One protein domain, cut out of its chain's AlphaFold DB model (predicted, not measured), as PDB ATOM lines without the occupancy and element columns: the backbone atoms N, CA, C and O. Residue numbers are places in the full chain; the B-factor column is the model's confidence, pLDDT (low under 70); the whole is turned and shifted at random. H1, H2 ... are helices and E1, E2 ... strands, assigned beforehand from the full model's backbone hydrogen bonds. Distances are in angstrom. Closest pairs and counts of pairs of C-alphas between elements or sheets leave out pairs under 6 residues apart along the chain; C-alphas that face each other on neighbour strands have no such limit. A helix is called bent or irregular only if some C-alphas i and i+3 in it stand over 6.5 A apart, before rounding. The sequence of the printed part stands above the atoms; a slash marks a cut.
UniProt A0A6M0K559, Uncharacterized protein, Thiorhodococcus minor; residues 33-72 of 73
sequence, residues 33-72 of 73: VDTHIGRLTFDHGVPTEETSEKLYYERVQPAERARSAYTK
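What this domain is: This is residues 33 to 72 of the 73 residues of an uncharacterized protein of Thiorhodococcus minor (UniProt A0A6M0K559). A small two-stranded hairpin, E1 and E2, stands at one end of a long bent helix, H1, and at the other end residues 59 to 72, of which 59 to 71 belong to H1, stick out into the open. After E2 the chain folds back through a tight turn, and residues 49 to 55 of the first arm, H1a, come near E2, while the second arm, H1b, makes much of the length. The printed part has 40 residues with two named strands and one named helix, in the order E1, E2, H1; the sheet is E1 - E2, antiparallel, and the class is mixed, helices and strands. The whole is a rod spanning 43 by 16 by 11 A, only just loose, close to extended, with a radius of gyration of the C-alphas of 13.2 A.

Where its parts are: Strand E2 covers residues 38 to 43 and is 16.7 A from first to last C-alpha. Strand E1, before it, covers residues 33 to 35 and is 6.4 A long, beginning with C-alpha 33 at (19.267, -13.283, 23.942). H1, residues 49 to 71, was assigned as one helix by its hydrogen bonds but is bent: C-alphas 59 and 62 are 6.6 A apart. Its arm H1a, residues 49 to 59, is 15.4 A long and begins with C-alpha 49 at (9.932, -9.842, 35.024). Its arm H1b, residues 62 to 71, is 14.6 A long and ends with C-alpha 71 at (-16.310, -9.517, 16.725).

How they stand to each other: E1 and E2 form a hairpin, with 153 degrees between their N-to-C directions. N 33 and O 40 are 2.8 A apart, and N 35 and O 38 are 3.0 A apart, both within hydrogen-bond range. The C-alphas of Asp 34 and Arg 39 face each other at 4.4 A. Residues 42 to 43 of E2 also pair, antiparallel, with residues 46 to 47. E2 and H1a have 3 pairs of C-alphas within 8 A, the closest those of Leu 40 and Thr 51 at 5.3 A. E1 and H1a are apart, and H1b is apart from both strands. H1a and H1b stand at a steep tilt of 45 degrees. In H1a and H1b every O i to N i+4 pair is within hydrogen-bond range.

The domain as a whole: The C-alphas of His 44 and Lys 72, the two farthest apart, are 44.1 A from each other. The printed part has no cut. The links E1 to E2, of 2 residues, and E2 to H1, of 5, are both tight. Residues 59 to 72 stand free, of which 59 to 71 belong to H1. The mean pLDDT of the printed part is 83.9, and residues 61 to 72 are under 70.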
ATOM      1  N   VAL A  33      19.595 -12.749  25.270       93.56
ATOM      2  CA  VAL A  33      19.267 -13.283  23.942       93.56
ATOM      3  C   VAL A  33      18.538 -12.208  23.137       93.56
ATOM      4  O   VAL A  33      17.463 -11.754  23.525       93.56
ATOM      5  N   ASP A  34      19.097 -11.802  21.999       95.00
ATOM      6  CA  ASP A  34      18.449 -10.847  21.095       95.00
ATOM      7  C   ASP A  34      17.407 -11.556  20.206       95.00
ATOM      8  O   ASP A  34      17.696 -12.566  19.563       95.00
ATOM      9  N   THR A  35      16.181 -11.024  20.162       93.19
ATOM     10  CA  THR A  35      15.044 -11.589  19.410       93.19
ATOM     11  C   THR A  35      14.272 -10.507  18.647       93.19
ATOM     12  O   THR A  35      14.558  -9.315  18.776       93.19
ATOM     13  N   HIS A  36      13.250 -10.885  17.867       93.12
ATOM     14  CA  HIS A  36      12.401  -9.915  17.156       93.12
ATOM     15  C   HIS A  36      11.498  -9.087  18.082       93.12
ATOM     16  O   HIS A  36      11.042  -8.023  17.673       93.12
ATOM     17  N   ILE A  37      11.275  -9.534  19.323       92.06
ATOM     18  CA  ILE A  37      10.583  -8.767  20.375       92.06
ATOM     19  C   ILE A  37      11.556  -7.957  21.249       92.06
ATOM     20  O   ILE A  37      11.177  -7.418  22.289       92.06
ATOM     21  N   GLY A  38      12.818  -7.859  20.822       93.25
ATOM     22  CA  GLY A  38      13.897  -7.183  21.529       93.25
ATOM     23  C   GLY A  38      14.773  -8.141  22.335       93.25
ATOM     24  O   GLY A  38      14.731  -9.362  22.164       93.25
ATOM     25  N   ARG A  39      15.601  -7.569  23.208       96.12
ATOM     26  CA  ARG A  39      16.487  -8.335  24.084       96.12
ATOM     27  C   ARG A  39      15.707  -8.993  25.218       96.12
ATOM     28  O   ARG A  39      14.938  -8.322  25.914       96.12
ATOM     29  N   LEU A  40      15.924 -10.293  25.378       95.94
ATOM     30  CA  LEU A  40      15.444 -11.112  26.483       95.94
ATOM     31  C   LEU A  40      16.589 -11.325  27.464       95.94
ATOM     32  O   LEU A  40      17.705 -11.618  27.041       95.94
ATOM     33  N   THR A  41      16.305 -11.204  28.752       96.12
ATOM     34  CA  THR A  41      17.288 -11.357  29.821       96.12
ATOM     35  C   THR A  41      16.856 -12.472  30.763       96.12
ATOM     36  O   THR A  41      15.694 -12.546  31.173       96.12
ATOM     37  N   PHE A  42      17.808 -13.328  31.110       94.44
ATOM     38  CA  PHE A  42      17.628 -14.473  31.982       94.44
ATOM     39  C   PHE A  42      18.616 -14.386  33.142       94.44
ATOM     40  O   PHE A  42      19.791 -14.085  32.950       94.44
ATOM     41  N   ASP A  43      18.124 -14.673  34.337       90.12
ATOM     42  CA  ASP A  43      18.915 -14.846  35.544       90.12
ATOM     43  C   ASP A  43      18.905 -16.335  35.896       90.12
ATOM     44  O   ASP A  43      17.860 -16.902  36.218       90.12
ATOM     45  N   HIS A  44      20.046 -17.007  35.725       87.38
ATOM     46  CA  HIS A  44      20.174 -18.455  35.936       87.38
ATOM     47  C   HIS A  44      19.126 -19.296  35.174       87.38
ATOM     48  O   HIS A  44      18.555 -20.248  35.704       87.38
ATOM     49  N   GLY A  45      18.847 -18.925  33.919       87.94
ATOM     50  CA  GLY A  45      17.851 -19.592  33.070       87.94
ATOM     51  C   GLY A  45      16.395 -19.205  33.367       87.94
ATOM     52  O   GLY A  45      15.490 -19.640  32.655       87.94
ATOM     53  N   VAL A  46      16.150 -18.357  34.371       91.62
ATOM     54  CA  VAL A  46      14.822 -17.824  34.697       91.62
ATOM     55  C   VAL A  46      14.646 -16.466  34.015       91.62
ATOM     56  O   VAL A  46      15.493 -15.593  34.183       91.62
ATOM     57  N   PRO A  47      13.575 -16.240  33.234       93.62
ATOM     58  CA  PRO A  47      13.346 -14.939  32.616       93.62
ATOM     59  C   PRO A  47      13.127 -13.863  33.684       93.62
ATOM     60  O   PRO A  47      12.432 -14.090  34.675       93.62
ATOM     61  N   THR A  48      13.664 -12.666  33.451       95.44
ATOM     62  CA  THR A  48      13.326 -11.493  34.271       95.44
ATOM     63  C   THR A  48      11.833 -11.159  34.168       95.44
ATOM     64  O   THR A  48      11.135 -11.627  33.263       95.44
ATOM     65  N   GLU A  49      11.323 -10.324  35.076       95.31
ATOM     66  CA  GLU A  49       9.932  -9.842  35.024       95.31
ATOM     67  C   GLU A  49       9.618  -9.170  33.675       95.31
ATOM     68  O   GLU A  49       8.662  -9.552  33.004       95.31
ATOM     69  N   GLU A  50      10.500  -8.279  33.211       94.75
ATOM     70  CA  GLU A  50      10.391  -7.625  31.900       94.75
ATOM     71  C   GLU A  50      10.357  -8.643  30.745       94.75
ATOM     72  O   GLU A  50       9.536  -8.552  29.831       94.75
ATOM     73  N   THR A  51      11.236  -9.649  30.778       95.75
ATOM     74  CA  THR A  51      11.277 -10.711  29.761       95.75
ATOM     75  C   THR A  51      10.000 -11.547  29.780       95.75
ATOM     76  O   THR A  51       9.463 -11.888  28.726       95.75
ATOM     77  N   SER A  52       9.481 -11.845  30.970       94.88
ATOM     78  CA  SER A  52       8.235 -12.590  31.155       94.88
ATOM     79  C   SER A  52       7.042 -11.834  30.570       94.88
ATOM     80  O   SER A  52       6.208 -12.432  29.889       94.88
ATOM     81  N   GLU A  53       6.992 -10.518  30.766       94.31
ATOM     82  CA  GLU A  53       5.968  -9.645  30.197       94.31
ATOM     83  C   GLU A  53       6.049  -9.595  28.662       94.31
ATOM     84  O   GLU A  53       5.046  -9.816  27.977       94.31
ATOM     85  N   LYS A  54       7.252  -9.410  28.098       93.94
ATOM     86  CA  LYS A  54       7.470  -9.453  26.640       93.94
ATOM     87  C   LYS A  54       6.991 -10.775  26.034       93.94
ATOM     88  O   LYS A  54       6.257 -10.774  25.045       93.94
ATOM     89  N   LEU A  55       7.365 -11.901  26.645       92.81
ATOM     90  CA  LEU A  55       6.955 -13.237  26.202       92.81
ATOM     91  C   LEU A  55       5.441 -13.453  26.327       92.81
ATOM     92  O   LEU A  55       4.830 -14.076  25.454       92.81
ATOM     93  N   TYR A  56       4.819 -12.926  27.385       90.75
ATOM     94  CA  TYR A  56       3.371 -12.975  27.560       90.75
ATOM     95  C   TYR A  56       2.651 -12.246  26.421       90.75
ATOM     96  O   TYR A  56       1.782 -12.832  25.769       90.75
ATOM     97  N   TYR A  57       3.044 -11.007  26.122       87.19
ATOM     98  CA  TYR A  57       2.405 -10.224  25.065       87.19
ATOM     99  C   TYR A  57       2.652 -10.780  23.668       87.19
ATOM    100  O   TYR A  57       1.741 -10.739  22.841       87.19
ATOM    101  N   GLU A  58       3.827 -11.343  23.397       89.25
ATOM    102  CA  GLU A  58       4.091 -12.012  22.120       89.25
ATOM    103  C   GLU A  58       3.148 -13.203  21.900       89.25
ATOM    104  O   GLU A  58       2.632 -13.415  20.801       89.25
ATOM    105  N   ARG A  59       2.844 -13.955  22.964       85.19
ATOM    106  CA  ARG A  59       1.935 -15.104  22.902       85.19
ATOM    107  C   ARG A  59       0.460 -14.707  22.833       85.19
ATOM    108  O   ARG A  59      -0.327 -15.389  22.173       85.19
ATOM    109  N   VAL A  60       0.058 -13.661  23.553       74.69
ATOM    110  CA  VAL A  60      -1.357 -13.286  23.720       74.69
ATOM    111  C   VAL A  60      -1.869 -12.406  22.577       74.69
ATOM    112  O   VAL A  60      -3.009 -12.586  22.140       74.69
ATOM    113  N   GLN A  61      -1.032 -11.532  22.010       67.44
ATOM    114  CA  GLN A  61      -1.436 -10.637  20.919       67.44
ATOM    115  C   GLN A  61      -2.064 -11.346  19.703       67.44
ATOM    116  O   GLN A  61      -3.069 -10.843  19.189       67.44
ATOM    117  N   PRO A  62      -1.561 -12.501  19.220       69.62
ATOM    118  CA  PRO A  62      -2.209 -13.229  18.130       69.62
ATOM    119  C   PRO A  62      -3.646 -13.654  18.463       69.62
ATOM    120  O   PRO A  62      -4.539 -13.529  17.623       69.62
ATOM    121  N   ALA A  63      -3.892 -14.111  19.694       66.50
ATOM    122  CA  ALA A  63      -5.209 -14.566  20.134       66.50
ATOM    123  C   ALA A  63      -6.204 -13.401  20.281       66.50
ATOM    124  O   ALA A  63      -7.373 -13.526  19.908       66.50
ATOM    125  N   GLU A  64      -5.749 -12.251  20.779       64.94
ATOM    126  CA  GLU A  64      -6.578 -11.049  20.914       64.94
ATOM    127  C   GLU A  64      -6.898 -10.400  19.563       64.94
ATOM    128  O   GLU A  64      -8.053 -10.046  19.312       64.94
ATOM    129  N   ARG A  65      -5.917 -10.319  18.649       62.81
ATOM    130  CA  ARG A  65      -6.155  -9.859  17.269       62.81
ATOM    131  C   ARG A  65      -7.171 -10.748  16.558       62.81
ATOM    132  O   ARG A  65      -8.085 -10.225  15.922       62.81
ATOM    133  N   ALA A  66      -7.052 -12.071  16.703       64.38
ATOM    134  CA  ALA A  66      -8.010 -13.012  16.129       64.38
ATOM    135  C   ALA A  66      -9.426 -12.786  16.685       64.38
ATOM    136  O   ALA A  66     -10.370 -12.638  15.912       64.38
ATOM    137  N   ARG A  67      -9.587 -12.671  18.010       65.00
ATOM    138  CA  ARG A  67     -10.891 -12.393  18.643       65.00
ATOM    139  C   ARG A  67     -11.512 -11.075  18.168       65.00
ATOM    140  O   ARG A  67     -12.694 -11.046  17.827       65.00
ATOM    141  N   SER A  68     -10.727  -9.998  18.101       65.25
ATOM    142  CA  SER A  68     -11.216  -8.691  17.644       65.25
ATOM    143  C   SER A  68     -11.692  -8.717  16.188       65.25
ATOM    144  O   SER A  68     -12.706  -8.096  15.874       65.25
ATOM    145  N   ALA A  69     -11.019  -9.470  15.313       65.12
ATOM    146  CA  ALA A  69     -11.434  -9.623  13.920       65.12
ATOM    147  C   ALA A  69     -12.806 -10.312  13.788       65.12
ATOM    148  O   ALA A  69     -13.642  -9.845  13.020       65.12
ATOM    149  N   TYR A  70     -13.074 -11.356  14.580       60.09
ATOM    150  CA  TYR A  70     -14.367 -12.056  14.564       60.09
ATOM    151  C   TYR A  70     -15.523 -11.247  15.158       60.09
ATOM    152  O   TYR A  70     -16.664 -11.468  14.782       60.09
ATOM    153  N   THR A  71     -15.250 -10.315  16.075       67.88
ATOM    154  CA  THR A  71     -16.310  -9.517  16.725       67.88
ATOM    155  C   THR A  71     -16.726  -8.298  15.885       67.88
ATOM    156  O   THR A  71     -17.675  -7.604  16.229       67.88
ATOM    157  N   LYS A  72     -15.993  -8.001  14.803       58.75
ATOM    158  CA  LYS A  72     -16.272  -6.896  13.868       58.75
ATOM    159  C   LYS A  72     -16.997  -7.342  12.586       58.75
ATOM    160  O   LYS A  72     -17.192  -6.504  11.707       58.75
TER     161      LYS A  72